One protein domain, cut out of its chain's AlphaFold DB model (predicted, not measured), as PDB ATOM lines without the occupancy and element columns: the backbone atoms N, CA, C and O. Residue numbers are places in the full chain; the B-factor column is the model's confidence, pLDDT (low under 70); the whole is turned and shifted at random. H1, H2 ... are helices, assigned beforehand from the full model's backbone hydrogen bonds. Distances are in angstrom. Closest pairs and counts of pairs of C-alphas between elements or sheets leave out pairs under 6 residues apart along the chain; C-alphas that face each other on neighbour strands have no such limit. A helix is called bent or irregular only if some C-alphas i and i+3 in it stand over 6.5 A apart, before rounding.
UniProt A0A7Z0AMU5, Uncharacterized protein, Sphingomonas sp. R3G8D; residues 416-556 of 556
ATOM      1  N   GLU A 416      25.953 -27.054  47.855       95.25
ATOM      2  CA  GLU A 416      25.614 -26.751  46.458       95.25
ATOM      3  C   GLU A 416      25.358 -27.996  45.585       95.25
ATOM      4  O   GLU A 416      24.322 -28.096  44.928       95.25
ATOM      5  N   SER A 417      26.273 -28.976  45.591       95.19
ATOM      6  CA  SER A 417      26.138 -30.189  44.765       95.19
ATOM      7  C   SER A 417      24.921 -31.032  45.154       95.19
ATOM      8  O   SER A 417      24.229 -31.548  44.277       95.19
ATOM      9  N   LEU A 418      24.635 -31.136  46.456       97.44
ATOM     10  CA  LEU A 418      23.466 -31.853  46.952       97.44
ATOM     11  C   LEU A 418      22.183 -31.119  46.569       97.44
ATOM     12  O   LEU A 418      21.287 -31.744  46.012       97.44
ATOM     13  N   LEU A 419      22.122 -29.800  46.780       97.25
ATOM     14  CA  LEU A 419      20.961 -28.979  46.424       97.25
ATOM     15  C   LEU A 419      20.566 -29.145  44.956       97.25
ATOM     16  O   LEU A 419      19.395 -29.391  44.677       97.25
ATOM     17  N   ARG A 420      21.537 -29.094  44.031       96.44
ATOM     18  CA  ARG A 420      21.290 -29.371  42.604       96.44
ATOM     19  C   ARG A 420      20.688 -30.757  42.404       96.44
ATOM     20  O   ARG A 420      19.682 -30.910  41.713       96.44
ATOM     21  N   LYS A 421      21.314 -31.773  43.006       97.06
ATOM     22  CA  LYS A 421      20.969 -33.182  42.806       97.06
ATOM     23  C   LYS A 421      19.606 -33.554  43.398       97.06
ATOM     24  O   LYS A 421      18.949 -34.428  42.846       97.06
ATOM     25  N   LEU A 422      19.124 -32.866  44.439       97.94
ATOM     26  CA  LEU A 422      17.794 -33.107  45.027       97.94
ATOM     27  C   LEU A 422      16.650 -32.989  44.017       97.94
ATOM     28  O   LEU A 422      15.628 -33.643  44.198       97.94
ATOM     29  N   GLY A 423      16.813 -32.209  42.943       97.62
ATOM     30  CA  GLY A 423      15.808 -32.135  41.884       97.62
ATOM     31  C   GLY A 423      15.552 -33.474  41.178       97.62
ATOM     32  O   GLY A 423      14.448 -33.699  40.685       97.62
ATOM     33  N   ASP A 424      16.519 -34.399  41.207       97.38
ATOM     34  CA  ASP A 424      16.368 -35.765  40.688       97.38
ATOM     35  C   ASP A 424      15.336 -36.590  41.500       97.38
ATOM     36  O   ASP A 424      14.881 -37.626  41.027       97.38
ATOM     37  N   LEU A 425      14.928 -36.129  42.695       98.00
ATOM     38  CA  LEU A 425      13.856 -36.734  43.506       98.00
ATOM     39  C   LEU A 425      12.443 -36.314  43.049       98.00
ATOM     40  O   LEU A 425      11.444 -36.741  43.634       98.00
ATOM     41  N   GLY A 426      12.342 -35.451  42.033       97.19
ATOM     42  CA  GLY A 426      11.075 -35.005  41.463       97.19
ATOM     43  C   GLY A 426      10.264 -34.092  42.398       97.19
ATOM     44  O   GLY A 426      10.836 -33.358  43.210       97.19
ATOM     45  N   PRO A 427       8.917 -34.105  42.302       97.94
ATOM     46  CA  PRO A 427       8.047 -33.167  43.020       97.94
ATOM     47  C   PRO A 427       8.241 -33.117  44.540       97.94
ATOM     48  O   PRO A 427       8.025 -32.079  45.163       97.94
ATOM     49  N   ALA A 428       8.701 -34.209  45.155       97.88
ATOM     50  CA  ALA A 428       8.942 -34.263  46.594       97.88
ATOM     51  C   ALA A 428      10.006 -33.250  47.074       97.88
ATOM     52  O   ALA A 428       9.966 -32.830  48.233       97.88
ATOM     53  N   ALA A 429      10.926 -32.831  46.197       97.88
ATOM     54  CA  ALA A 429      11.996 -31.880  46.504       97.88
ATOM     55  C   ALA A 429      11.639 -30.407  46.240       97.88
ATOM     56  O   ALA A 429      12.457 -29.530  46.531       97.88
ATOM     57  N   ILE A 430      10.436 -30.106  45.728       97.81
ATOM     58  CA  ILE A 430      10.027 -28.738  45.355       97.81
ATOM     59  C   ILE A 430      10.244 -27.754  46.506       97.81
ATOM     60  O   ILE A 430      10.822 -26.697  46.283       97.81
ATOM     61  N   PHE A 431       9.854 -28.116  47.735       97.00
ATOM     62  CA  PHE A 431       9.967 -27.224  48.896       97.00
ATOM     63  C   PHE A 431      11.414 -26.807  49.215       97.00
ATOM     64  O   PHE A 431      11.617 -25.751  49.803       97.00
ATOM     65  N   VAL A 432      12.410 -27.618  48.835       96.69
ATOM     66  CA  VAL A 432      13.833 -27.268  48.968       96.69
ATOM     67  C   VAL A 432      14.272 -26.408  47.787       96.69
ATOM     68  O   VAL A 432      14.934 -25.394  47.977       96.69
ATOM     69  N   ALA A 433      13.889 -26.793  46.567       97.12
ATOM     70  CA  ALA A 433      14.338 -26.143  45.336       97.12
ATOM     71  C   ALA A 433      13.841 -24.691  45.193       97.12
ATOM     72  O   ALA A 433      14.569 -23.843  44.677       97.12
ATOM     73  N   VAL A 434      12.619 -24.403  45.661       96.81
ATOM     74  CA  VAL A 434      12.015 -23.057  45.610       96.81
ATOM     75  C   VAL A 434      12.439 -22.151  46.769       96.81
ATOM     76  O   VAL A 434      12.117 -20.964  46.760       96.81
ATOM     77  N   ASP A 435      13.148 -22.687  47.765       95.25
ATOM     78  CA  ASP A 435      13.609 -21.901  48.904       95.25
ATOM     79  C   ASP A 435      14.642 -20.850  48.446       95.25
ATOM     80  O   ASP A 435      15.582 -21.186  47.713       95.25
ATOM     81  N   PRO A 436      14.528 -19.579  48.878       92.88
ATOM     82  CA  PRO A 436      15.484 -18.537  48.509       92.88
ATOM     83  C   PRO A 436      16.944 -18.899  48.818       92.88
ATOM     84  O   PRO A 436      17.834 -18.510  48.059       92.88
ATOM     85  N   ARG A 437      17.195 -19.683  49.878       92.31
ATOM     86  CA  ARG A 437      18.536 -20.145  50.273       92.31
ATOM     87  C   ARG A 437      19.153 -21.068  49.227       92.31
ATOM     88  O   ARG A 437      20.338 -20.943  48.940       92.31
ATOM     89  N   ALA A 438      18.352 -21.932  48.595       94.38
ATOM     90  CA  ALA A 438      18.832 -22.836  47.550       94.38
ATOM     91  C   ALA A 438      19.281 -22.093  46.286       94.38
ATOM     92  O   ALA A 438      20.056 -22.625  45.499       94.38
ATOM     93  N   SER A 439      18.814 -20.863  46.078       90.38
ATOM     94  CA  SER A 439      19.161 -20.049  44.912       90.38
ATOM     95  C   SER A 439      19.936 -18.781  45.277       90.38
ATOM     96  O   SER A 439      19.880 -17.797  44.533       90.38
ATOM     97  N   GLY A 440      20.588 -18.778  46.441       87.06
ATOM     98  CA  GLY A 440      21.429 -17.682  46.899       87.06
ATOM     99  C   GLY A 440      22.809 -17.671  46.224       87.06
ATOM    100  O   GLY A 440      23.220 -18.667  45.621       87.06
ATOM    101  N   PRO A 441      23.561 -16.566  46.364       84.88
ATOM    102  CA  PRO A 441      24.898 -16.430  45.779       84.88
ATOM    103  C   PRO A 441      25.899 -17.457  46.332       84.88
ATOM    104  O   PRO A 441      26.794 -17.883  45.610       84.88
ATOM    105  N   ASN A 442      25.716 -17.912  47.576       86.12
ATOM    106  CA  ASN A 442      26.611 -18.879  48.228       86.12
ATOM    107  C   ASN A 442      26.593 -20.274  47.587       86.12
ATOM    108  O   ASN A 442      27.523 -21.045  47.798       86.12
ATOM    109  N   VAL A 443      25.551 -20.602  46.821       90.81
ATOM    110  CA  VAL A 443      25.381 -21.910  46.167       90.81
ATOM    111  C   VAL A 443      25.203 -21.789  44.662       90.81
ATOM    112  O   VAL A 443      24.652 -22.686  44.030       90.81
ATOM    113  N   ASN A 444      25.645 -20.667  44.086       90.25
ATOM    114  CA  ASN A 444      25.723 -20.459  42.641       90.25
ATOM    115  C   ASN A 444      24.451 -20.910  41.888       90.25
ATOM    116  O   ASN A 444      24.511 -21.674  40.924       90.25
ATOM    117  N   GLY A 445      23.279 -20.524  42.408       88.75
ATOM    118  CA  GLY A 445      21.992 -20.834  41.787       88.75
ATOM    119  C   GLY A 445      21.579 -22.314  41.795       88.75
ATOM    120  O   GLY A 445      20.734 -22.690  40.986       88.75
ATOM    121  N   ALA A 446      22.113 -23.159  42.687       95.19
ATOM    122  CA  ALA A 446      21.814 -24.598  42.743       95.19
ATOM    123  C   ALA A 446      20.311 -24.950  42.699       95.19
ATOM    124  O   ALA A 446      19.919 -25.930  42.068       95.19
ATOM    125  N   GLY A 447      19.461 -24.133  43.321       96.56
ATOM    126  CA  GLY A 447      18.006 -24.278  43.326       96.56
ATOM    127  C   GLY A 447      17.374 -24.105  41.944       96.56
ATOM    128  O   GLY A 447      16.408 -24.792  41.633       96.56
ATOM    129  N   ILE A 448      17.949 -23.274  41.068       97.12
ATOM    130  CA  ILE A 448      17.501 -23.127  39.674       97.12
ATOM    131  C   ILE A 448      17.707 -24.439  38.915       97.12
ATOM    132  O   ILE A 448      16.795 -24.920  38.240       97.12
ATOM    133  N   GLU A 449      18.878 -25.058  39.066       96.94
ATOM    134  CA  GLU A 449      19.163 -26.358  38.454       96.94
ATOM    135  C   GLU A 449      18.321 -27.478  39.076       96.94
ATOM    136  O   GLU A 449      17.846 -28.357  38.358       96.94
ATOM    137  N   ALA A 450      18.071 -27.426  40.388       97.88
ATOM    138  CA  ALA A 450      17.174 -28.362  41.059       97.88
ATOM    139  C   ALA A 450      15.745 -28.264  40.497       97.88
ATOM    140  O   ALA A 450      15.169 -29.279  40.112       97.88
ATOM    141  N   MET A 451      15.196 -27.050  40.350       98.31
ATOM    142  CA  MET A 451      13.889 -26.818  39.716       98.31
ATOM    143  C   MET A 451      13.853 -27.319  38.267       98.31
ATOM    144  O   MET A 451      12.866 -27.919  37.845       98.31
ATOM    145  N   CYS A 452      14.941 -27.134  37.514       98.12
ATOM    146  CA  CYS A 452      15.073 -27.695  36.172       98.12
ATOM    147  C   CYS A 452      14.993 -29.231  36.176       98.12
ATOM    148  O   CYS A 452      14.268 -29.806  35.363       98.12
ATOM    149  N   ARG A 453      15.713 -29.892  37.095       97.75
ATOM    150  CA  ARG A 453      15.781 -31.361  37.210       97.75
ATOM    151  C   ARG A 453      14.451 -31.989  37.626       97.75
ATOM    152  O   ARG A 453      14.124 -33.054  37.112       97.75
ATOM    153  N   ILE A 454      13.660 -31.301  38.457       98.25
ATOM    154  CA  ILE A 454      12.280 -31.706  38.795       98.25
ATOM    155  C   ILE A 454      11.416 -31.801  37.527       98.25
ATOM    156  O   ILE A 454      10.570 -32.689  37.408       98.25
ATOM    157  N   GLY A 455      11.646 -30.910  36.559       97.44
ATOM    158  CA  GLY A 455      10.986 -30.934  35.259       97.44
ATOM    159  C   GLY A 455       9.520 -30.488  35.300       97.44
ATOM    160  O   GLY A 455       9.057 -29.828  36.231       97.44
ATOM    161  N   ALA A 456       8.772 -30.843  34.253       97.50
ATOM    162  CA  ALA A 456       7.369 -30.453  34.084       97.50
ATOM    163  C   ALA A 456       6.438 -30.788  35.274       97.50
ATOM    164  O   ALA A 456       5.558 -29.968  35.549       97.50
ATOM    165  N   PRO A 457       6.611 -31.909  36.009       97.75
ATOM    166  CA  PRO A 457       5.786 -32.213  37.179       97.75
ATOM    167  C   PRO A 457       5.795 -31.148  38.286       97.75
ATOM    168  O   PRO A 457       4.814 -31.052  39.011       97.75
ATOM    169  N   GLY A 458       6.857 -30.342  38.416       97.06
ATOM    170  CA  GLY A 458       6.944 -29.264  39.415       97.06
ATOM    171  C   GLY A 458       6.634 -27.869  38.873       97.06
ATOM    172  O   GLY A 458       6.986 -26.868  39.499       97.06
ATOM    173  N   ARG A 459       6.051 -27.763  37.672       97.56
ATOM    174  CA  ARG A 459       5.839 -26.471  37.002       97.56
ATOM    175  C   ARG A 459       4.992 -25.510  37.835       97.56
ATOM    176  O   ARG A 459       5.290 -24.320  37.830       97.56
ATOM    177  N   ALA A 460       3.939 -25.990  38.495       97.88
ATOM    178  CA  ALA A 460       2.985 -25.124  39.187       97.88
ATOM    179  C   ALA A 460       3.663 -24.285  40.284       97.88
ATOM    180  O   ALA A 460       3.392 -23.091  40.410       97.88
ATOM    181  N   GLU A 461       4.607 -24.882  41.008       97.94
ATOM    182  CA  GLU A 461       5.311 -24.275  42.134       97.94
ATOM    183  C   GLU A 461       6.612 -23.573  41.722       97.94
ATOM    184  O   GLU A 461       6.984 -22.558  42.306       97.94
ATOM    185  N   THR A 462       7.310 -24.085  40.704       97.75
ATOM    186  CA  THR A 462       8.609 -23.539  40.265       97.75
ATOM    187  C   THR A 462       8.478 -22.375  39.280       97.75
ATOM    188  O   THR A 462       9.331 -21.482  39.258       97.75
ATOM    189  N   ALA A 463       7.398 -22.332  38.487       97.75
ATOM    190  CA  ALA A 463       7.185 -21.291  37.481       97.75
ATOM    191  C   ALA A 463       7.193 -19.864  38.055       97.75
ATOM    192  O   ALA A 463       7.887 -19.019  37.479       97.75
ATOM    193  N   PRO A 464       6.482 -19.559  39.162       97.75
ATOM    194  CA  PRO A 464       6.469 -18.209  39.717       97.75
ATOM    195  C   PRO A 464       7.864 -17.749  40.151       97.75
ATOM    196  O   PRO A 464       8.266 -16.633  39.825       97.75
ATOM    197  N   VAL A 465       8.633 -18.632  40.796       96.81
ATOM    198  CA  VAL A 465       9.981 -18.336  41.310       96.81
ATOM    199  C   VAL A 465      10.966 -18.072  40.172       96.81
ATOM    200  O   VAL A 465      11.707 -17.087  40.200       96.81
ATOM    201  N   LEU A 466      10.955 -18.915  39.134       96.88
ATOM    202  CA  LEU A 466      11.824 -18.746  37.967       96.88
ATOM    203  C   LEU A 466      11.490 -17.468  37.187       96.88
ATOM    204  O   LEU A 466      12.397 -16.737  36.793       96.88
ATOM    205  N   LEU A 467      10.201 -17.157  37.004       96.25
ATOM    206  CA  LEU A 467       9.758 -15.925  36.341       96.25
ATOM    207  C   LEU A 467      10.121 -14.672  37.143       96.25
ATOM    208  O   LEU A 467      10.509 -13.659  36.560       96.25
ATOM    209  N   GLU A 468      10.003 -14.723  38.468       95.12
ATOM    210  CA  GLU A 468      10.403 -13.623  39.340       95.12
ATOM    211  C   GLU A 468      11.912 -13.370  39.258       95.12
ATOM    212  O   GLU A 468      12.334 -12.231  39.036       95.12
ATOM    213  N   LYS A 469      12.726 -14.429  39.356       93.44
ATOM    214  CA  LYS A 469      14.183 -14.340  39.190       93.44
ATOM    215  C   LYS A 469      14.566 -13.799  37.819       93.44
ATOM    216  O   LYS A 469      15.358 -12.866  37.740       93.44
ATOM    217  N   TRP A 470      13.938 -14.300  36.755       93.06
ATOM    218  CA  TRP A 470      14.157 -13.821  35.388       93.06
ATOM    219  C   TRP A 470      13.938 -12.308  35.246       93.06
ATOM    220  O   TRP A 470      14.703 -11.634  34.554       93.06
ATOM    221  N   ARG A 471      12.920 -11.759  35.924       91.31
ATOM    222  CA  ARG A 471      12.619 -10.317  35.924       91.31
ATOM    223  C   ARG A 471      13.616  -9.493  36.738       91.31
ATOM    224  O   ARG A 471      13.899  -8.362  36.355       91.31
ATOM    225  N   LYS A 472      14.101 -10.027  37.863       88.31
ATOM    226  CA  LYS A 472      14.992  -9.318  38.799       88.31
ATOM    227  C   LYS A 472      16.465  -9.356  38.399       88.31
ATOM    228  O   LYS A 472      17.242  -8.557  38.912       88.31
ATOM    229  N   LEU A 473      16.854 -10.285  37.531       79.75
ATOM    230  CA  LEU A 473      18.259 -10.543  37.260       79.75
ATOM    231  C   LEU A 473      18.942  -9.361  36.559       79.75
ATOM    232  O   LEU A 473      18.447  -8.849  35.548       79.75
ATOM    233  N   ASP A 474      20.113  -8.976  37.068       74.69
ATOM    234  CA  ASP A 474      20.965  -7.949  36.470       74.69
ATOM    235  C   ASP A 474      21.401  -8.385  35.051       74.69
ATOM    236  O   ASP A 474      21.633  -9.576  34.801       74.69
ATOM    237  N   PRO A 475      21.455  -7.486  34.053       66.19
ATOM    238  CA  PRO A 475      21.951  -7.789  32.708       66.19
ATOM    239  C   PRO A 475      23.343  -8.448  32.628       66.19
ATOM    240  O   PRO A 475      23.660  -8.983  31.567       66.19
ATOM    241  N   VAL A 476      24.162  -8.435  33.686       63.16
ATOM    242  CA  VAL A 476      25.559  -8.908  33.617       63.16
ATOM    243  C   VAL A 476      25.748 -10.415  33.884       63.16
ATOM    244  O   VAL A 476      26.675 -10.993  33.315       63.16
ATOM    245  N   ASP A 477      24.895 -11.085  34.669       83.06
ATOM    246  CA  ASP A 477      25.113 -12.508  35.002       83.06
ATOM    247  C   ASP A 477      24.637 -13.452  33.882       83.06
ATOM    248  O   ASP A 477      23.451 -13.762  33.737       83.06
ATOM    249  N   ARG A 478      25.577 -13.882  33.034       85.44
ATOM    250  CA  ARG A 478      25.293 -14.725  31.866       85.44
ATOM    251  C   ARG A 478      25.007 -16.182  32.232       85.44
ATOM    252  O   ARG A 478      24.172 -16.802  31.571       85.44
ATOM    253  N   GLU A 479      25.686 -16.726  33.237       87.62
ATOM    254  CA  GLU A 479      25.543 -18.141  33.597       87.62
ATOM    255  C   GLU A 479      24.233 -18.378  34.353       87.62
ATOM    256  O   GLU A 479      23.498 -19.305  34.006       87.62
ATOM    257  N   GLU A 480      23.850 -17.485  35.277       89.75
ATOM    258  CA  GLU A 480      22.543 -17.582  35.944       89.75
ATOM    259  C   GLU A 480      21.394 -17.425  34.931       89.75
ATOM    260  O   GLU A 480      20.423 -18.187  34.962       89.75
ATOM    261  N   ARG A 481      21.524 -16.515  33.947       91.12
ATOM    262  CA  ARG A 481      20.554 -16.397  32.835       91.12
ATOM    263  C   ARG A 481      20.427 -17.685  32.039       91.12
ATOM    264  O   ARG A 481      19.310 -18.082  31.706       91.12
ATOM    265  N   ARG A 482      21.549 -18.321  31.704       92.69
ATOM    266  CA  ARG A 482      21.559 -19.582  30.958       92.69
ATOM    267  C   ARG A 482      20.861 -20.686  31.756       92.69
ATOM    268  O   ARG A 482      19.991 -21.355  31.204       92.69
ATOM    269  N   ALA A 483      21.176 -20.823  33.044       93.62
ATOM    270  CA  ALA A 483      20.531 -21.794  33.925       93.62
ATOM    271  C   ALA A 483      19.011 -21.566  34.025       93.62
ATOM    272  O   ALA A 483      18.240 -22.508  33.852       93.62
ATOM    273  N   LEU A 484      18.563 -20.315  34.212       95.12
ATOM    274  CA  LEU A 484      17.135 -19.964  34.233       95.12
ATOM    275  C   LEU A 484      16.440 -20.283  32.908       95.12
ATOM    276  O   LEU A 484      15.349 -20.850  32.912       95.12
ATOM    277  N   PHE A 485      17.061 -19.938  31.776       95.44
ATOM    278  CA  PHE A 485      16.498 -20.196  30.451       95.44
ATOM    279  C   PHE A 485      16.259 -21.695  30.239       95.44
ATOM    280  O   PHE A 485      15.152 -22.107  29.880       95.44
ATOM    281  N   VAL A 486      17.278 -22.511  30.517       96.00
ATOM    282  CA  VAL A 486      17.199 -23.973  30.415       96.00
ATOM    283  C   VAL A 486      16.151 -24.529  31.381       96.00
ATOM    284  O   VAL A 486      15.316 -25.332  30.961       96.00
ATOM    285  N   ALA A 487      16.125 -24.059  32.634       97.25
ATOM    286  CA  ALA A 487      15.139 -24.467  33.633       97.25
ATOM    287  C   ALA A 487      13.705 -24.209  33.166       97.25
ATOM    288  O   ALA A 487      12.886 -25.126  33.137       97.25
ATOM    289  N   MET A 488      13.414 -22.985  32.721       97.75
ATOM    290  CA  MET A 488      12.095 -22.586  32.229       97.75
ATOM    291  C   MET A 488      11.653 -23.445  31.039       97.75
ATOM    292  O   MET A 488      10.542 -23.977  31.053       97.75
ATOM    293  N   ARG A 489      12.531 -23.666  30.053       97.19
ATOM    294  CA  ARG A 489      12.245 -24.541  28.902       97.19
ATOM    295  C   ARG A 489      11.950 -25.978  29.334       97.19
ATOM    296  O   ARG A 489      10.972 -26.570  28.874       97.19
ATOM    297  N   ARG A 490      12.757 -26.521  30.250       97.38
ATOM    298  CA  ARG A 490      12.639 -27.896  30.752       97.38
ATOM    299  C   ARG A 490      11.346 -28.147  31.528       97.38
ATOM    300  O   ARG A 490      10.850 -29.272  31.502       97.38
ATOM    301  N   ILE A 491      10.781 -27.125  32.169       97.50
ATOM    302  CA  ILE A 491       9.481 -27.216  32.853       97.50
ATOM    303  C   ILE A 491       8.295 -26.766  31.977       97.50
ATOM    304  O   ILE A 491       7.158 -26.736  32.443       97.50
ATOM    305  N   GLY A 492       8.529 -26.428  30.703       97.06
ATOM    306  CA  GLY A 492       7.474 -26.085  29.739       97.06
ATOM    307  C   GLY A 492       7.022 -24.623  29.768       97.06
ATOM    308  O   GLY A 492       5.893 -24.317  29.379       97.06
ATOM    309  N   ILE A 493       7.883 -23.718  30.225       96.31
ATOM    310  CA  ILE A 493       7.688 -22.270  30.147       96.31
ATOM    311  C   ILE A 493       8.499 -21.727  28.972       96.31
ATOM    312  O   ILE A 493       9.682 -22.027  28.815       96.31
ATOM    313  N   VAL A 494       7.872 -20.878  28.163       95.38
ATOM    314  CA  VAL A 494       8.585 -20.056  27.184       95.38
ATOM    315  C   VAL A 494       9.192 -18.871  27.940       95.38
ATOM    316  O   VAL A 494       8.424 -18.074  28.489       95.38
ATOM    317  N   PRO A 495      10.531 -18.743  28.031       92.81
ATOM    318  CA  PRO A 495      11.133 -17.633  28.756       92.81
ATOM    319  C   PRO A 495      10.712 -16.302  28.110       92.81
ATOM    320  O   PRO A 495      10.681 -16.210  26.880       92.81
ATOM    321  N   PRO A 496      10.344 -15.270  28.889       92.56
ATOM    322  CA  PRO A 496      10.025 -13.964  28.332       92.56
ATOM    323  C   PRO A 496      11.232 -13.385  27.581       92.56
ATOM    324  O   PRO A 496      12.352 -13.495  28.091       92.56
ATOM    325  N   PRO A 497      11.034 -12.728  26.423       87.25
ATOM    326  CA  PRO A 497      12.136 -12.108  25.702       87.25
ATOM    327  C   PRO A 497      12.840 -11.085  26.596       87.25
ATOM    328  O   PRO A 497      12.195 -10.307  27.306       87.25
ATOM    329  N   ILE A 498      14.172 -11.071  26.560       81.31
ATOM    330  CA  ILE A 498      14.952 -10.064  27.280       81.31
ATOM    331  C   ILE A 498      14.783  -8.746  26.530       81.31
ATOM    332  O   ILE A 498      15.400  -8.522  25.486       81.31
ATOM    333  N   VAL A 499      13.939  -7.866  27.064       78.44
ATOM    334  CA  VAL A 499      13.855  -6.491  26.579       78.44
ATOM    335  C   VAL A 499      15.124  -5.787  27.033       78.44
ATOM    336  O   VAL A 499      15.271  -5.411  28.194       78.44
ATOM    337  N   GLU A 500      16.083  -5.657  26.118       72.56
ATOM    338  CA  GLU A 500      17.291  -4.877  26.363       72.56
ATOM    339  C   GLU A 500      16.869  -3.452  26.729       72.56
ATOM    340  O   GLU A 500      16.216  -2.768  25.931       72.56
ATOM    341  N   SER A 501      17.204  -3.017  27.947       76.19
ATOM    342  CA  SER A 501      16.849  -1.676  28.401       76.19
ATOM    343  C   SER A 501      17.441  -0.640  27.447       76.19
ATOM    344  O   SER A 501      18.537  -0.826  26.908       76.19
ATOM    345  N   ALA A 502      16.742   0.482  27.254       76.31
ATOM    346  CA  ALA A 502      17.234   1.568  26.407       76.31
ATOM    347  C   ALA A 502      18.655   2.007  26.817       76.31
ATOM    348  O   ALA A 502      19.489   2.300  25.965       76.31
ATOM    349  N   ALA A 503      18.968   1.954  28.116       75.62
ATOM    350  CA  ALA A 503      20.296   2.235  28.649       75.62
ATOM    351  C   ALA A 503      21.355   1.191  28.248       75.62
ATOM    352  O   ALA A 503      22.468   1.573  27.889       75.62
ATOM    353  N   ALA A 504      21.043  -0.110  28.292       74.88
ATOM    354  CA  ALA A 504      21.962  -1.165  27.856       74.88
ATOM    355  C   ALA A 504      22.219  -1.090  26.342       74.88
ATOM    356  O   ALA A 504      23.374  -1.132  25.913       74.88
ATOM    357  N   ARG A 505      21.161  -0.851  25.557       81.12
ATOM    358  CA  ARG A 505      21.256  -0.628  24.109       81.12
ATOM    359  C   ARG A 505      22.128   0.585  23.787       81.12
ATOM    360  O   ARG A 505      23.083   0.456  23.027       81.12
ATOM    361  N   ALA A 506      21.887   1.718  24.450       82.88
ATOM    362  CA  ALA A 506      22.690   2.929  24.285       82.88
ATOM    363  C   ALA A 506      24.158   2.726  24.705       82.88
ATOM    364  O   ALA A 506      25.062   3.252  24.056       82.88
ATOM    365  N   ARG A 507      24.438   1.946  25.764       81.31
ATOM    366  CA  ARG A 507      25.818   1.579  26.143       81.31
ATOM    367  C   ARG A 507      26.492   0.737  25.062       81.31
ATOM    368  O   ARG A 507      27.645   1.010  24.739       81.31
ATOM    369  N   ARG A 508      25.789  -0.247  24.488       78.88
ATOM    370  CA  ARG A 508      26.311  -1.078  23.390       78.88
ATOM    371  C   ARG A 508      26.577  -0.249  22.138       78.88
ATOM    372  O   ARG A 508      27.634  -0.392  21.537       78.88
ATOM    373  N   GLU A 509      25.663   0.643  21.772       84.44
ATOM    374  CA  GLU A 509      25.828   1.552  20.630       84.44
ATOM    375  C   GLU A 509      27.020   2.495  20.822       84.44
ATOM    376  O   GLU A 509      27.853   2.619  19.926       84.44
ATOM    377  N   ARG A 510      27.180   3.079  22.019       84.31
ATOM    378  CA  ARG A 510      28.361   3.893  22.355       84.31
ATOM    379  C   ARG A 510      29.652   3.085  22.302       84.31
ATOM    380  O   ARG A 510      30.637   3.579  21.767       84.31
ATOM    381  N   ALA A 511      29.659   1.857  22.824       80.50
ATOM    382  CA  ALA A 511      30.826   0.983  22.753       80.50
ATOM    383  C   ALA A 511      31.178   0.648  21.294       80.50
ATOM    384  O   ALA A 511      32.324   0.813  20.886       80.50
ATOM    385  N   ASN A 512      30.194   0.270  20.476       79.88
ATOM    386  CA  ASN A 512      30.407  -0.016  19.056       79.88
ATOM    387  C   ASN A 512      30.930   1.210  18.290       79.88
ATOM    388  O   ASN A 512      31.826   1.070  17.457       79.88
ATOM    389  N   SER A 513      30.423   2.405  18.607       83.50
ATOM    390  CA  SER A 513      30.917   3.664  18.040       83.50
ATOM    391  C   SER A 513      32.345   3.982  18.488       83.50
ATOM    392  O   SER A 513      33.147   4.429  17.674       83.50
ATOM    393  N   ALA A 514      32.684   3.745  19.759       82.81
ATOM    394  CA  ALA A 514      34.011   4.024  20.309       82.81
ATOM    395  C   ALA A 514      35.106   3.109  19.730       82.81
ATOM    396  O   ALA A 514      36.258   3.521  19.634       82.81
ATOM    397  N   PHE A 515      34.750   1.893  19.306       77.75
ATOM    398  CA  PHE A 515      35.675   0.924  18.704       77.75
ATOM    399  C   PHE A 515      35.567   0.840  17.169       77.75
ATOM    400  O   PHE A 515      35.898  -0.188  16.576       77.75
ATOM    401  N   GLY A 516      35.096   1.909  16.512       74.94
ATOM    402  CA  GLY A 516      35.130   2.050  15.050       74.94
ATOM    403  C   GLY A 516      34.328   0.996  14.281       74.94
ATOM    404  O   GLY A 516      34.702   0.646  13.166       74.94
ATOM    405  N   GLY A 517      33.273   0.431  14.880       65.94
ATOM    406  CA  GLY A 517      32.451  -0.605  14.243       65.94
ATOM    407  C   GLY A 517      33.152  -1.956  14.032       65.94
ATOM    408  O   GLY A 517      32.572  -2.844  13.415       65.94
ATOM    409  N   VAL A 518      34.371  -2.145  14.553       63.88
ATOM    410  CA  VAL A 518      35.153  -3.385  14.368       63.88
ATOM    411  C   VAL A 518      34.647  -4.528  15.257       63.88
ATOM    412  O   VAL A 518      34.895  -5.702  14.974       63.88
ATOM    413  N   MET A 519      33.875  -4.232  16.309       61.28
ATOM    414  CA  MET A 519      33.115  -5.277  16.993       61.28
ATOM    415  C   MET A 519      32.024  -5.786  16.046       61.28
ATOM    416  O   MET A 519      31.012  -5.112  15.858       61.28
ATOM    417  N   LYS A 520      32.229  -6.984  15.466       65.81
ATOM    418  CA  LYS A 520      31.171  -7.761  14.793       65.81
ATOM    419  C   LYS A 520      29.887  -7.606  15.602       65.81
ATOM    420  O   LYS A 520      29.948  -7.799  16.816       65.81
ATOM    421  N   GLN A 521      28.774  -7.256  14.946       63.53
ATOM    422  CA  GLN A 521      27.449  -7.189  15.568       63.53
ATOM    423  C   GLN A 521      27.224  -8.472  16.363       63.53
ATOM    424  O   GLN A 521      26.914  -9.526  15.812       63.53
ATOM    425  N   ARG A 522      27.478  -8.399  17.665       67.12
ATOM    426  CA  ARG A 522      27.308  -9.532  18.552       67.12
ATOM    427  C   ARG A 522      25.803  -9.680  18.685       67.12
ATOM    428  O   ARG A 522      25.138  -8.713  19.063       67.12
ATOM    429  N   GLU A 523      25.277 -10.831  18.265       75.69
ATOM    430  CA  GLU A 523      23.852 -11.138  18.375       75.69
ATOM    431  C   GLU A 523      23.369 -10.800  19.794       75.69
ATOM    432  O   GLU A 523      24.128 -10.906  20.762       75.69
ATOM    433  N   SER A 524      22.118 -10.346  19.917       78.50
ATOM    434  CA  SER A 524      21.517 -10.116  21.232       78.50
ATOM    435  C   SER A 524      21.753 -11.352  22.114       78.50
ATOM    436  O   SER A 524      21.526 -12.461  21.624       78.50
ATOM    437  N   PRO A 525      22.147 -11.205  23.395       78.94
ATOM    438  CA  PRO A 525      22.323 -12.341  24.306       78.94
ATOM    439  C   PRO A 525      21.115 -13.291  24.327       78.94
ATOM    440  O   PRO A 525      21.264 -14.493  24.520       78.94
ATOM    441  N   TRP A 526      19.917 -12.753  24.075       81.31
ATOM    442  CA  TRP A 526      18.693 -13.528  23.893       81.31
ATOM    443  C   TRP A 526      18.735 -14.462  22.679       81.31
ATOM    444  O   TRP A 526      18.395 -15.635  22.796       81.31
ATOM    445  N   ASN A 527      19.161 -13.956  21.520       84.88
ATOM    446  CA  ASN A 527      19.255 -14.751  20.298       84.88
ATOM    447  C   ASN A 527      20.317 -15.842  20.448       84.88
ATOM    448  O   ASN A 527      20.083 -16.963  20.012       84.88
ATOM    449  N   GLU A 528      21.430 -15.534  21.118       86.00
ATOM    450  CA  GLU A 528      22.489 -16.504  21.398       86.00
ATOM    451  C   GLU A 528      21.977 -17.641  22.299       86.00
ATOM    452  O   GLU A 528      22.125 -18.806  21.941       86.00
ATOM    453  N   LEU A 529      21.291 -17.321  23.406       87.00
ATOM    454  CA  LEU A 529      20.685 -18.330  24.289       87.00
ATOM    455  C   LEU A 529      19.608 -19.155  23.578       87.00
ATOM    456  O   LEU A 529      19.592 -20.377  23.700       87.00
ATOM    457  N   ASN A 530      18.722 -18.502  22.824       88.38
ATOM    458  CA  ASN A 530      17.659 -19.191  22.100       88.38
ATOM    459  C   ASN A 530      18.230 -20.114  21.019       88.38
ATOM    460  O   ASN A 530      17.764 -21.235  20.866       88.38
ATOM    461  N   LYS A 531      19.264 -19.680  20.296       89.88
ATOM    462  CA  LYS A 531      19.957 -20.507  19.305       89.88
ATOM    463  C   LYS A 531      20.654 -21.699  19.959       89.88
ATOM    464  O   LYS A 531      20.505 -22.812  19.473       89.88
ATOM    465  N   GLU A 532      21.364 -21.469  21.063       89.50
ATOM    466  CA  GLU A 532      22.146 -22.489  21.774       89.50
ATOM    467  C   GLU A 532      21.267 -23.544  22.472       89.50
ATOM    468  O   GLU A 532      21.650 -24.707  22.525       89.50
ATOM    469  N   TRP A 533      20.084 -23.167  22.976       91.31
ATOM    470  CA  TRP A 533      19.250 -24.031  23.830       91.31
ATOM    471  C   TRP A 533      17.804 -24.215  23.337       91.31
ATOM    472  O   TRP A 533      16.939 -24.646  24.104       91.31
ATOM    473  N   SER A 534      17.508 -23.906  22.069       90.69
ATOM    474  CA  SER A 534      16.161 -24.079  21.486       90.69
ATOM    475  C   SER A 534      15.653 -25.522  21.560       90.69
ATOM    476  O   SER A 534      14.452 -25.743  21.736       90.69
ATOM    477  N   GLU A 535      16.559 -26.495  21.496       93.81
ATOM    478  CA  GLU A 535      16.259 -27.930  21.539       93.81
ATOM    479  C   GLU A 535      15.851 -28.433  22.934       93.81
ATOM    480  O   GLU A 535      15.347 -29.549  23.073       93.81
ATOM    481  N   VAL A 536      16.026 -27.621  23.986       95.38
ATOM    482  CA  VAL A 536      15.573 -27.988  25.331       95.38
ATOM    483  C   VAL A 536      14.047 -27.948  25.380       95.38
ATOM    484  O   VAL A 536      13.418 -26.911  25.136       95.38
ATOM    485  N   THR A 537      13.455 -29.085  25.741       96.56
ATOM    486  CA  THR A 537      12.011 -29.304  25.866       96.56
ATOM    487  C   THR A 537      11.679 -29.985  27.197       96.56
ATOM    488  O   THR A 537      12.573 -30.501  27.876       96.56
ATOM    489  N   PRO A 538      10.390 -30.087  27.567       97.50
ATOM    490  CA  PRO A 538       9.953 -30.902  28.699       97.50
ATOM    491  C   PRO A 538      10.283 -32.402  28.628       97.50
ATOM    492  O   PRO A 538      10.086 -33.103  29.619       97.50
ATOM    493  N   ALA A 539      10.791 -32.906  27.503       96.31
ATOM    494  CA  ALA A 539      11.244 -34.289  27.366       96.31
ATOM    495  C   ALA A 539      12.771 -34.449  27.503       96.31
ATOM    496  O   ALA A 539      13.255 -35.571  27.620       96.31
ATOM    497  N   SER A 540      13.548 -33.357  27.507       95.75
ATOM    498  CA  SER A 540      15.016 -33.423  27.557       95.75
ATOM    499  C   SER A 540      15.520 -34.145  28.822       95.75
ATOM    500  O   SER A 540      14.911 -34.046  29.876       95.75
ATOM    501  N   PRO A 541      16.638 -34.873  28.815       94.50
ATOM    502  CA  PRO A 541      17.115 -35.543  30.030       94.50
ATOM    503  C   PRO A 541      17.560 -34.527  31.108       94.50
ATOM    504  O   PRO A 541      18.041 -33.455  30.744       94.50
ATOM    505  N   PRO A 542      17.491 -34.844  32.420       93.50
ATOM    506  CA  PRO A 542      17.895 -33.925  33.498       93.50
ATOM    507  C   PRO A 542      19.326 -33.378  33.383       93.50
ATOM    508  O   PRO A 542      19.609 -32.288  33.865       93.50
ATOM    509  N   ARG A 543      20.231 -34.083  32.688       90.75
ATOM    510  CA  ARG A 543      21.612 -33.628  32.433       90.75
ATOM    511  C   ARG A 543      21.713 -32.282  31.703       90.75
ATOM    512  O   ARG A 543      22.729 -31.614  31.831       90.75
ATOM    513  N   VAL A 544      20.680 -31.855  30.965       93.62
ATOM    514  CA  VAL A 544      20.686 -30.528  30.315       93.62
ATOM    515  C   VAL A 544      20.648 -29.388  31.335       93.62
ATOM    516  O   VAL A 544      21.072 -28.284  31.019       93.62
ATOM    517  N   CYS A 545      20.184 -29.659  32.558       94.88
ATOM    518  CA  CYS A 545      20.027 -28.678  33.627       94.88
ATOM    519  C   CYS A 545      21.336 -28.197  34.251       94.88
ATOM    520  O   CYS A 545      21.287 -27.298  35.081       94.88
ATOM    521  N   SER A 546      22.478 -28.761  33.855       88.62
ATOM    522  CA  SER A 546      23.808 -28.306  34.258       88.62
ATOM    523  C   SER A 546      24.553 -27.849  32.992       88.62
ATOM    524  O   SER A 546      25.297 -28.629  32.391       88.62
ATOM    525  N   PRO A 547      24.321 -26.606  32.517       75.25
ATOM    526  CA  PRO A 547      24.741 -26.161  31.184       75.25
ATOM    527  C   PRO A 547      26.252 -26.265  30.956       75.25
ATOM    528  O   PRO A 547      26.695 -26.589  29.856       75.25
ATOM    529  N   THR A 548      27.038 -26.055  32.015       73.06
ATOM    530  CA  THR A 548      28.498 -26.191  32.010       73.06
ATOM    531  C   THR A 548      28.945 -27.621  31.700       73.06
ATOM    532  O   THR A 548      29.898 -27.819  30.950       73.06
ATOM    533  N   GLU A 549      28.241 -28.625  32.228       70.88
ATOM    534  CA  GLU A 549      28.527 -30.043  31.971       70.88
ATOM    535  C   GLU A 549      28.046 -30.460  30.574       70.88
ATOM    536  O   GLU A 549      28.760 -31.141  29.837       70.88
ATOM    537  N   ALA A 550      26.866 -29.986  30.161       62.12
ATOM    538  CA  ALA A 550      26.301 -30.289  28.847       62.12
ATOM    539  C   ALA A 550      27.180 -29.768  27.691       62.12
ATOM    540  O   ALA A 550      27.393 -30.489  26.716       62.12
ATOM    541  N   GLN A 551      27.764 -28.571  27.817       63.34
ATOM    542  CA  GLN A 551      28.681 -28.019  26.807       63.34
ATOM    543  C   GLN A 551      30.016 -28.754  26.713       63.34
ATOM    544  O   GLN A 551      30.609 -28.803  25.636       63.34
ATOM    545  N   ALA A 552      30.498 -29.323  27.819       58.72
ATOM    546  CA  ALA A 552      31.691 -30.162  27.791       58.72
ATOM    547  C   ALA A 552      31.429 -31.467  27.019       58.72
ATOM    548  O   ALA A 552      32.304 -31.943  26.304       58.72
ATOM    549  N   SER A 553      30.212 -32.017  27.114       55.59
ATOM    550  CA  SER A 553      29.846 -33.260  26.425       55.59
ATOM    551  C   SER A 553      29.591 -33.108  24.922       55.59
ATOM    552  O   SER A 553      29.863 -34.044  24.185       55.59
ATOM    553  N   SER A 554      29.104 -31.952  24.450       52.25
ATOM    554  CA  SER A 554      28.781 -31.731  23.026       52.25
ATOM    555  C   SER A 554      29.978 -31.343  22.153       52.25
ATOM    556  O   SER A 554      29.845 -31.243  20.936       52.25
ATOM    557  N   ARG A 555      31.135 -31.074  22.769       49.38
ATOM    558  CA  ARG A 555      32.399 -30.781  22.074       49.38
ATOM    559  C   ARG A 555      33.265 -32.024  21.842       49.38
ATOM    560  O   ARG A 555      34.295 -31.896  21.184       49.38
ATOM    561  N   LYS A 556      32.859 -33.169  22.393       42.81
ATOM    562  CA  LYS A 556      33.403 -34.499  22.103       42.81
ATOM    563  C   LYS A 556      32.622 -35.107  20.950       42.81
ATOM    564  O   LYS A 556      33.269 -35.778  20.120       42.81
TER     565      LYS A 556
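This is residues 416 to 556 of the 556 residues of an uncharacterized protein of Sphingomonas sp. R3G8D (UniProt A0A7Z0AMU5). This is a compact helical body with an arm: H3 and H5 run side by side at its core, H1 packs on H3, H4 on H5, and the short H8 on both. The arm makes the length: after H5 the chain runs out to H6 at the far end and comes back to H7 beside H5, while H9, near the chain's end, starts close to H5 at Pro 547 and points away from it, about perpendicular to it at 84 degrees. The printed part has 141 residues with nine named helices, H1 to H9 in chain order, and no named strand; its class is all helix. The whole is compact, with a radius of gyration of the C-alphas of 16.2 A, but elongated, spanning 54 by 34 by 26 A.

Find C-alpha 416 at (25.614, -26.751, 46.458), where H1, residues 416 to 433, begins. H1 has a kink of 150 degrees near residue 427 and is irregular, C-alphas 424 and 427 being 9.0 A apart. Next come H2, residues 436 to 439, and H3, residues 446 to 454. H4, residues 456 to 472, is 23.0 A long, with a kink of 61 degrees near residue 463; it is irregular, C-alphas 457 and 460 being 7.9 A apart. H5, residues 478 to 490, is 18.3 A long. H6, residues 502 to 514, runs 18.0 A from C-alpha 502 at (17.234, 1.568, 26.407). H7, residues 525 to 533, and H8, residues 542 to 545, follow. H9, residues 547 to 553, ends with C-alpha 553 at (29.846, -33.260, 26.425).

Start at the hubs, H3 and H5: they touch, C-alphas 452 and 487 being closest at 4.1 A, at a shallow tilt of 18 degrees, the same way. H1 touches H3, closest at C-alphas 423 and 450, 4.1 A, at a steep tilt of 43 degrees. H2 touches H1, closest at C-alphas 419 and 438, 6.6 A. H4 and H5 form a helical hairpin, closest at C-alphas 466 and 484, 6.6 A, at a shallow tilt of 31 degrees. H8 touches H3, closest at C-alphas 453 and 542, 5.0 A. H7 only just touches H5, with 3 pairs of C-alphas within 8 A, closest at 482 and 529, 6.8 A. H9 only just touches H5, also with 3 pairs, closest at 483 and 547, 6.7 A; they are about perpendicular at 84 degrees. H6 is apart from each other helix. Every O i to N i+4 pair is within hydrogen-bond range in H3, H5, H6 and H7; 4 of 14 are in H1, beside 11 of 15 O i to N i+3 pairs, 9 of 13 in H4 and 2 of 3 in H9, and H2 and H8 are too short.

The C-alphas farthest apart, of Ala 428 and Gly 516, are 54.8 A apart. The printed part has no cut. The link from H5 to H6, 11 residues, is long. Look for pLDDT under 70 at residues 475 to 476, 517 to 522 and 550 to 556.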